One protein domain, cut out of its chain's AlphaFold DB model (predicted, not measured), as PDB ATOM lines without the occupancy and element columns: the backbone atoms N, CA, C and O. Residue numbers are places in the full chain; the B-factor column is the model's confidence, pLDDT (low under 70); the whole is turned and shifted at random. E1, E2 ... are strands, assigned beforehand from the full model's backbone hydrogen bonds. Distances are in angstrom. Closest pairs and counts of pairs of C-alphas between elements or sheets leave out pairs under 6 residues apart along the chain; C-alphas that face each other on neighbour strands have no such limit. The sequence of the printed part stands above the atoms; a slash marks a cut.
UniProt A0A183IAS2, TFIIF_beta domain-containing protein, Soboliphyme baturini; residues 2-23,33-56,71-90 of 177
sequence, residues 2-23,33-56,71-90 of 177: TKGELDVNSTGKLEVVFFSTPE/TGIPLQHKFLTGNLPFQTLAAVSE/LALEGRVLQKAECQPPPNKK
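AT A GLANCE: This is residues 2 to 23, 33 to 56 and 71 to 90 of the 177 residues of the protein "TFIIF_beta domain-containing protein" of Soboliphyme baturini (UniProt A0A183IAS2). Look for a bent ribbon with a hairpin beside one end of it: E3 and E6 pair side by side, then both strands turn sharply into the second pair, E4 and E5, which sticks out as an arm, while the hairpin of E1 and E2 lies along E3. E1, E2, E3 and E6 make one strongly twisted wall, antiparallel throughout in the order E1, E2, E3, E6, and the printed part has no named helix. The 66 printed residues have six named strands, E1 to E6 in turn along the chain, and the class is all strand. The whole is loose, with a radius of gyration of the C-alphas of 15.2 A and spans of 42 by 33 by 20 A.

IN THESE COORDINATES: Find C-alpha 4 at (27.573, 27.731, -10.339); there E1 begins, residues 4 to 9, 16.4 A long. After a tight link comes E2, residues 15 to 20, also 16.4 A. Past the first cut, E3 takes residues 38 to 44, 19.4 A from C-alpha 38 at (17.643, 28.388, -10.122). E4 is residues 51 to 56, 16.6 A, and E5 is residues 71 to 77, 17.4 A. E6, residues 80 to 84, ends at C-alpha 84, (15.615, 36.678, -5.856).

HOW THE PARTS SIT: Begin at the edge strand E1, which forms an antiparallel hairpin with E2 at 164 degrees; N 7 and O 17 are 2.8 A apart, within hydrogen-bond range. Next, E2 and E3 are antiparallel at 144 degrees, with N 18 and O 39 at 2.8 A. E3 and the other edge strand, E6, are antiparallel at 146 degrees, with N 82 and O 42 at 2.9 A. In the sheet of two, E4 and E5 are antiparallel at 155 degrees, with N 77 and O 51 at 2.8 A; C-alphas 54 and 73 face each other at 4.6 A. E5 runs on into E6 across a break of 2 residues, at 76 degrees, and the two meet only through their link. E3 and E4 are apart, as are E4 and E6.

THE WHOLE: The C-alphas of Leu 71 and Lys 89 are the two farthest apart, at 45.2 A. Residues 24 to 32 and 57 to 70 are not printed; C-alphas 23 and 33 are 11.4 A apart across the first cut, and C-alphas 56 and 71 are 4.6 A apart across the second. Of the links printed whole, E1 to E2 and E5 to E6 are tight, E3 to E4 is short, and none is long. The mean pLDDT of the printed part is 81.1; look for values under 70 at residues 2 to 3, 11 to 13, 21 to 23 and 33 to 36.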
ATOM      1  N   THR A   2      31.040  27.539  -3.604       51.22
ATOM      2  CA  THR A   2      30.149  26.756  -4.467       51.22
ATOM      3  C   THR A   2      30.222  27.339  -5.873       51.22
ATOM      4  O   THR A   2      29.968  28.529  -6.060       51.22
ATOM      5  N   LYS A   3      30.652  26.537  -6.845       66.38
ATOM      6  CA  LYS A   3      30.693  26.950  -8.250       66.38
ATOM      7  C   LYS A   3      29.280  26.814  -8.823       66.38
ATOM      8  O   LYS A   3      28.582  25.862  -8.497       66.38
ATOM      9  N   GLY A   4      28.855  27.766  -9.640       73.00
ATOM     10  CA  GLY A   4      27.573  27.731 -10.339       73.00
ATOM     11  C   GLY A   4      27.686  28.429 -11.686       73.00
ATOM     12  O   GLY A   4      28.704  29.064 -11.969       73.00
ATOM     13  N   GLU A   5      26.660  28.284 -12.513       80.94
ATOM     14  CA  GLU A   5      26.611  28.841 -13.867       80.94
ATOM     15  C   GLU A   5      25.753  30.110 -13.886       80.94
ATOM     16  O   GLU A   5      24.727  30.178 -13.203       80.94
ATOM     17  N   LEU A   6      26.200  31.134 -14.619       82.81
ATOM     18  CA  LEU A   6      25.497  32.408 -14.761       82.81
ATOM     19  C   LEU A   6      25.099  32.608 -16.222       82.81
ATOM     20  O   LEU A   6      25.939  32.949 -17.055       82.81
ATOM     21  N   ASP A   7      23.807  32.480 -16.494       83.25
ATOM     22  CA  ASP A   7      23.235  32.712 -17.811       83.25
ATOM     23  C   ASP A   7      22.743  34.151 -17.932       83.25
ATOM     24  O   ASP A   7      21.981  34.649 -17.095       83.25
ATOM     25  N   VAL A   8      23.162  34.820 -19.006       84.12
ATOM     26  CA  VAL A   8      22.743  36.183 -19.341       84.12
ATOM     27  C   VAL A   8      22.001  36.150 -20.669       84.12
ATOM     28  O   VAL A   8      22.604  35.975 -21.727       84.12
ATOM     29  N   ASN A   9      20.683  36.342 -20.622       80.75
ATOM     30  CA  ASN A   9      19.843  36.465 -21.808       80.75
ATOM     31  C   ASN A   9      19.495  37.941 -22.050       80.75
ATOM     32  O   ASN A   9      19.099  38.654 -21.127       80.75
ATOM     33  N   SER A  10      19.664  38.412 -23.286       76.75
ATOM     34  CA  SER A  10      19.503  39.819 -23.675       76.75
ATOM     35  C   SER A  10      18.415  40.055 -24.729       76.75
ATOM     36  O   SER A  10      18.341  41.147 -25.297       76.75
ATOM     37  N   THR A  11      17.533  39.084 -24.990       69.50
ATOM     38  CA  THR A  11      16.438  39.242 -25.961       69.50
ATOM     39  C   THR A  11      15.338  40.171 -25.422       69.50
ATOM     40  O   THR A  11      14.345  39.765 -24.829       69.50
ATOM     41  N   GLY A  12      15.532  41.482 -25.593       64.94
ATOM     42  CA  GLY A  12      14.557  42.533 -25.267       64.94
ATOM     43  C   GLY A  12      14.455  42.907 -23.781       64.94
ATOM     44  O   GLY A  12      14.139  44.053 -23.465       64.94
ATOM     45  N   LYS A  13      14.782  41.991 -22.865       69.44
ATOM     46  CA  LYS A  13      14.937  42.256 -21.428       69.44
ATOM     47  C   LYS A  13      16.158  41.500 -20.915       69.44
ATOM     48  O   LYS A  13      16.274  40.306 -21.158       69.44
ATOM     49  N   LEU A  14      17.050  42.192 -20.204       73.81
ATOM     50  CA  LEU A  14      18.192  41.558 -19.545       73.81
ATOM     51  C   LEU A  14      17.682  40.643 -18.428       73.81
ATOM     52  O   LEU A  14      17.218  41.121 -17.390       73.81
ATOM     53  N   GLU A  15      17.764  39.338 -18.651       78.25
ATOM     54  CA  GLU A  15      17.488  38.320 -17.647       78.25
ATOM     55  C   GLU A  15      18.792  37.634 -17.266       78.25
ATOM     56  O   GLU A  15      19.476  37.056 -18.106       78.25
ATOM     57  N   VAL A  16      19.136  37.726 -15.985       83.50
ATOM     58  CA  VAL A  16      20.323  37.091 -15.426       83.50
ATOM     59  C   VAL A  16      19.850  35.983 -14.498       83.50
ATOM     60  O   VAL A  16      19.053  36.229 -13.587       83.50
ATOM     61  N   VAL A  17      20.293  34.758 -14.750       84.00
ATOM     62  CA  VAL A  17      19.879  33.572 -14.003       84.00
ATOM     63  C   VAL A  17      21.114  32.833 -13.526       84.00
ATOM     64  O   VAL A  17      22.032  32.584 -14.294       84.00
ATOM     65  N   PHE A  18      21.125  32.476 -12.250       83.75
ATOM     66  CA  PHE A  18      22.163  31.656 -11.654       83.75
ATOM     67  C   PHE A  18      21.647  30.249 -11.386       83.75
ATOM     68  O   PHE A  18      20.565  30.082 -10.811       83.75
ATOM     69  N   PHE A  19      22.455  29.260 -11.746       80.38
ATOM     70  CA  PHE A  19      22.208  27.854 -11.481       80.38
ATOM     71  C   PHE A  19      23.219  27.325 -10.461       80.38
ATOM     72  O   PHE A  19      24.428  27.339 -10.699       80.38
ATOM     73  N   SER A  20      22.731  26.861  -9.309       73.56
ATOM     74  CA  SER A  20      23.575  26.246  -8.280       73.56
ATOM     75  C   SER A  20      23.820  24.772  -8.595       73.56
ATOM     76  O   SER A  20      22.873  24.059  -8.933       73.56
ATOM     77  N   THR A  21      25.041  24.275  -8.401       68.88
ATOM     78  CA  THR A  21      25.306  22.833  -8.483       68.88
ATOM     79  C   THR A  21      24.692  22.088  -7.284       68.88
ATOM     80  O   THR A  21      24.677  22.616  -6.170       68.88
ATOM     81  N   PRO A  22      24.173  20.857  -7.477       59.84
ATOM     82  CA  PRO A  22      23.611  20.039  -6.394       59.84
ATOM     83  C   PRO A  22      24.677  19.465  -5.442       59.84
ATOM     84  O   PRO A  22      24.341  18.919  -4.395       59.84
ATOM     85  N   GLU A  23      25.958  19.580  -5.797       54.75
ATOM     86  CA  GLU A  23      27.106  19.102  -5.027       54.75
ATOM     87  C   GLU A  23      27.485  20.140  -3.958       54.75
ATOM     88  O   GLU A  23      28.484  20.853  -4.041       54.75
ATOM     89  N   THR A  33      17.327  17.444   0.051       48.97
ATOM     90  CA  THR A  33      16.494  17.265  -1.160       48.97
ATOM     91  C   THR A  33      15.677  18.530  -1.471       48.97
ATOM     92  O   THR A  33      14.502  18.498  -1.832       48.97
ATOM     93  N   GLY A  34      16.294  19.705  -1.331       57.62
ATOM     94  CA  GLY A  34      15.612  20.904  -0.850       57.62
ATOM     95  C   GLY A  34      15.869  22.191  -1.629       57.62
ATOM     96  O   GLY A  34      14.949  22.971  -1.856       57.62
ATOM     97  N   ILE A  35      17.110  22.417  -2.043       63.38
ATOM     98  CA  ILE A  35      17.566  23.764  -2.396       63.38
ATOM     99  C   ILE A  35      17.064  24.143  -3.798       63.38
ATOM    100  O   ILE A  35      17.128  23.310  -4.708       63.38
ATOM    101  N   PRO A  36      16.482  25.344  -3.989       63.47
ATOM    102  CA  PRO A  36      16.107  25.796  -5.317       63.47
ATOM    103  C   PRO A  36      17.361  25.953  -6.174       63.47
ATOM    104  O   PRO A  36      18.265  26.686  -5.804       63.47
ATOM    105  N   LEU A  37      17.409  25.254  -7.309       71.69
ATOM    106  CA  LEU A  37      18.607  25.232  -8.150       71.69
ATOM    107  C   LEU A  37      18.756  26.473  -9.032       71.69
ATOM    108  O   LEU A  37      19.838  26.716  -9.547       71.69
ATOM    109  N   GLN A  38      17.683  27.243  -9.221       77.88
ATOM    110  CA  GLN A  38      17.643  28.388 -10.122       77.88
ATOM    111  C   GLN A  38      17.281  29.660  -9.357       77.88
ATOM    112  O   GLN A  38      16.260  29.714  -8.664       77.88
ATOM    113  N   HIS A  39      18.085  30.699  -9.548       83.31
ATOM    114  CA  HIS A  39      17.905  32.006  -8.933       83.31
ATOM    115  C   HIS A  39      17.902  33.098  -9.996       83.31
ATOM    116  O   HIS A  39      18.818  33.183 -10.811       83.31
ATOM    117  N   LYS A  40      16.877  33.951  -9.990       86.19
ATOM    118  CA  LYS A  40      16.773  35.067 -10.933       86.19
ATOM    119  C   LYS A  40      17.364  36.322 -10.310       86.19
ATOM    120  O   LYS A  40      17.078  36.636  -9.160       86.19
ATOM    121  N   PHE A  41      18.132  37.064 -11.087       89.81
ATOM    122  CA  PHE A  41      18.660  38.359 -10.697       89.81
ATOM    123  C   PHE A  41      17.816  39.469 -11.317       89.81
ATOM    124  O   PHE A  41      17.578  39.497 -12.528       89.81
ATOM    125  N   LEU A  42      17.368  40.400 -10.478       88.19
ATOM    126  CA  LEU A  42      16.790  41.658 -10.927       88.19
ATOM    127  C   LEU A  42      17.910  42.675 -11.076       88.19
ATOM    128  O   LEU A  42      18.543  43.066 -10.098       88.19
ATOM    129  N   THR A  43      18.168  43.085 -12.309       86.88
ATOM    130  CA  THR A  43      19.175  44.093 -12.618       86.88
ATOM    131  C   THR A  43      18.591  45.489 -12.398       86.88
ATOM    132  O   THR A  43      17.490  45.806 -12.846       86.88
ATOM    133  N   GLY A  44      19.322  46.323 -11.663       83.12
ATOM    134  CA  GLY A  44      18.971  47.705 -11.358       83.12
ATOM    135  C   GLY A  44      20.098  48.652 -11.762       83.12
ATOM    136  O   GLY A  44      21.281  48.331 -11.625       83.12
ATOM    137  N   ASN A  45      19.724  49.831 -12.258       80.75
ATOM    138  CA  ASN A  45      20.663  50.924 -12.503       80.75
ATOM    139  C   ASN A  45      20.825  51.776 -11.229       80.75
ATOM    140  O   ASN A  45      19.923  51.826 -10.392       80.75
ATOM    141  N   LEU A  46      21.959  52.464 -11.097       81.56
ATOM    142  CA  LEU A  46      22.295  53.358  -9.985       81.56
ATOM    143  C   LEU A  46      22.365  54.819 -10.485       81.56
ATOM    144  O   LEU A  46      23.449  55.389 -10.570       81.56
ATOM    145  N   PRO A  47      21.232  55.455 -10.843       82.12
ATOM    146  CA  PRO A  47      21.249  56.767 -11.499       82.12
ATOM    147  C   PRO A  47      21.753  57.917 -10.611       82.12
ATOM    148  O   PRO A  47      22.222  58.921 -11.135       82.12
ATOM    149  N   PHE A  48      21.673  57.786  -9.282       86.94
ATOM    150  CA  PHE A  48      21.992  58.863  -8.331       86.94
ATOM    151  C   PHE A  48      23.076  58.487  -7.314       86.94
ATOM    152  O   PHE A  48      23.261  59.184  -6.318       86.94
ATOM    153  N   GLN A  49      23.787  57.379  -7.533       89.62
ATOM    154  CA  GLN A  49      24.822  56.902  -6.620       89.62
ATOM    155  C   GLN A  49      26.006  56.343  -7.409       89.62
ATOM    156  O   GLN A  49      25.837  55.452  -8.236       89.62
ATOM    157  N   THR A  50      27.214  56.833  -7.124       91.69
ATOM    158  CA  THR A  50      28.455  56.244  -7.648       91.69
ATOM    159  C   THR A  50      29.061  55.345  -6.579       91.69
ATOM    160  O   THR A  50      29.367  55.808  -5.484       91.69
ATOM    161  N   LEU A  51      29.221  54.061  -6.892       93.06
ATOM    162  CA  LEU A  51      29.848  53.071  -6.019       93.06
ATOM    163  C   LEU A  51      31.181  52.625  -6.627       93.06
ATOM    164  O   LEU A  51      31.284  52.472  -7.845       93.06
ATOM    165  N   ALA A  52      32.187  52.392  -5.789       94.38
ATOM    166  CA  ALA A  52      33.481  51.852  -6.193       94.38
ATOM    167  C   ALA A  52      33.903  50.725  -5.244       94.38
ATOM    168  O   ALA A  52      33.587  50.772  -4.054       94.38
ATOM    169  N   ALA A  53      34.582  49.716  -5.783       94.62
ATOM    170  CA  ALA A  53      35.138  48.608  -5.019       94.62
ATOM    171  C   ALA A  53      36.601  48.906  -4.667       94.62
ATOM    172  O   ALA A  53      37.385  49.302  -5.531       94.62
ATOM    173  N   VAL A  54      36.941  48.716  -3.394       94.12
ATOM    174  CA  VAL A  54      38.294  48.854  -2.847       94.12
ATOM    175  C   VAL A  54      38.653  47.526  -2.194       94.12
ATOM    176  O   VAL A  54      37.828  46.957  -1.476       94.12
ATOM    177  N   SER A  55      39.857  47.037  -2.461       92.25
ATOM    178  CA  SER A  55      40.432  45.840  -1.855       92.25
ATOM    179  C   SER A  55      41.572  46.224  -0.913       92.25
ATOM    180  O   SER A  55      42.231  47.252  -1.086       92.25
ATOM    181  N   GLU A  56      41.763  45.415   0.125       89.62
ATOM    182  CA  GLU A  56      42.851  45.557   1.087       89.62
ATOM    183  C   GLU A  56      43.605  44.230   1.185       89.62
ATOM    184  O   GLU A  56      43.043  43.224   1.631       89.62
ATOM    185  N   LEU A  71      46.190  49.043  -0.050       88.56
ATOM    186  CA  LEU A  71      44.866  49.371  -0.579       88.56
ATOM    187  C   LEU A  71      44.917  49.528  -2.099       88.56
ATOM    188  O   LEU A  71      45.715  50.310  -2.619       88.56
ATOM    189  N   ALA A  72      44.014  48.848  -2.802       91.31
ATOM    190  CA  ALA A  72      43.853  48.965  -4.247       91.31
ATOM    191  C   ALA A  72      42.407  49.327  -4.618       91.31
ATOM    192  O   ALA A  72      41.438  48.878  -4.007       91.31
ATOM    193  N   LEU A  73      42.254  50.181  -5.633       94.19
ATOM    194  CA  LEU A  73      40.955  50.546  -6.193       94.19
ATOM    195  C   LEU A  73      40.654  49.627  -7.383       94.19
ATOM    196  O   LEU A  73      41.215  49.815  -8.459       94.19
ATOM    197  N   GLU A  74      39.750  48.665  -7.198       94.00
ATOM    198  CA  GLU A  74      39.389  47.661  -8.214       94.00
ATOM    199  C   GLU A  74      38.605  48.276  -9.380       94.00
ATOM    200  O   GLU A  74      38.784  47.918 -10.545       94.00
ATOM    201  N   GLY A  75      37.719  49.230  -9.080       94.56
ATOM    202  CA  GLY A  75      36.972  49.948 -10.107       94.56
ATOM    203  C   GLY A  75      35.609  50.461  -9.664       94.56
ATOM    204  O   GLY A  75      35.215  50.380  -8.501       94.56
ATOM    205  N   ARG A  76      34.873  51.017 -10.630       93.56
ATOM    206  CA  ARG A  76      33.529  51.575 -10.433       93.56
ATOM    207  C   ARG A  76      32.456  50.521 -10.698       93.56
ATOM    208  O   ARG A  76      32.486  49.847 -11.724       93.56
ATOM    209  N   VAL A  77      31.453  50.447  -9.829       91.94
ATOM    210  CA  VAL A  77      30.276  49.591 -10.019       91.94
ATOM    211  C   VAL A  77      29.357  50.226 -11.060       91.94
ATOM    212  O   VAL A  77      28.868  51.339 -10.868       91.94
ATOM    213  N   LEU A  78      29.121  49.521 -12.168       88.25
ATOM    214  CA  LEU A  78      28.262  50.000 -13.259       88.25
ATOM    215  C   LEU A  78      26.805  49.550 -13.118       88.25
ATOM    216  O   LEU A  78      25.898  50.270 -13.521       88.25
ATOM    217  N   GLN A  79      26.577  48.365 -12.557       87.00
ATOM    218  CA  GLN A  79      25.255  47.750 -12.493       87.00
ATOM    219  C   GLN A  79      25.092  47.003 -11.175       87.00
ATOM    220  O   GLN A  79      26.009  46.317 -10.722       87.00
ATOM    221  N   LYS A  80      23.911  47.130 -10.567       89.56
ATOM    222  CA  LYS A  80      23.521  46.358  -9.387       89.56
ATOM    223  C   LYS A  80      22.608  45.219  -9.829       89.56
ATOM    224  O   LYS A  80      21.799  45.387 -10.739       89.56
ATOM    225  N   ALA A  81      22.709  44.073  -9.175       89.94
ATOM    226  CA  ALA A  81      21.776  42.979  -9.378       89.94
ATOM    227  C   ALA A  81      21.354  42.395  -8.025       89.94
ATOM    228  O   ALA A  81      22.188  42.199  -7.145       89.94
ATOM    229  N   GLU A  82      20.060  42.142  -7.854       89.94
ATOM    230  CA  GLU A  82      19.493  41.549  -6.642       89.94
ATOM    231  C   GLU A  82      19.045  40.119  -6.935       89.94
ATOM    232  O   GLU A  82      18.191  39.893  -7.793       89.94
ATOM    233  N   CYS A  83      19.631  39.148  -6.232       88.31
ATOM    234  CA  CYS A  83      19.257  37.743  -6.344       88.31
ATOM    235  C   CYS A  83      17.916  37.505  -5.642       88.31
ATOM    236  O   CYS A  83      17.799  37.710  -4.432       88.31
ATOM    237  N   GLN A  84      16.912  37.061  -6.394       83.12
ATOM    238  CA  GLN A  84      15.615  36.678  -5.856       83.12
ATOM    239  C   GLN A  84      15.462  35.154  -5.811       83.12
ATOM    240  O   GLN A  84      15.800  34.452  -6.773       83.12
ATOM    241  N   PRO A  85      14.927  34.617  -4.702       81.06
ATOM    242  CA  PRO A  85      14.570  33.213  -4.628       81.06
ATOM    243  C   PRO A  85      13.373  32.923  -5.547       81.06
ATOM    244  O   PRO A  85      12.497  33.777  -5.717       81.06
ATOM    245  N   PRO A  86      13.286  31.715  -6.122       80.50
ATOM    246  CA  PRO A  86      12.156  31.350  -6.963       80.50
ATOM    247  C   PRO A  86      10.867  31.240  -6.127       80.50
ATOM    248  O   PRO A  86      10.902  30.696  -5.017       80.50
ATOM    249  N   PRO A  87       9.706  31.682  -6.651       80.88
ATOM    250  CA  PRO A  87       8.416  31.620  -5.961       80.88
ATOM    251  C   PRO A  87       7.822  30.200  -6.003       80.88
ATOM    252  O   PRO A  87       6.713  29.979  -6.479       80.88
ATOM    253  N   ASN A  88       8.582  29.209  -5.540       83.88
ATOM    254  CA  ASN A  88       8.175  27.809  -5.508       83.88
ATOM    255  C   ASN A  88       7.690  27.427  -4.099       83.88
ATOM    256  O   ASN A  88       8.253  27.889  -3.104       83.88
ATOM    257  N   LYS A  89       6.702  26.526  -4.007       85.88
ATOM    258  CA  LYS A  89       6.204  25.968  -2.739       85.88
ATOM    259  C   LYS A  89       7.351  25.452  -1.867       85.88
ATOM    260  O   LYS A  89       7.432  25.786  -0.695       85.88
ATOM    261  N   LYS A  90       8.312  24.764  -2.487       82.94
ATOM    262  CA  LYS A  90       9.520  24.248  -1.834       82.94
ATOM    263  C   LYS A  90      10.328  25.325  -1.093       82.94
ATOM    264  O   LYS A  90      10.784  25.101   0.023       82.94
TER     265      LYS A  90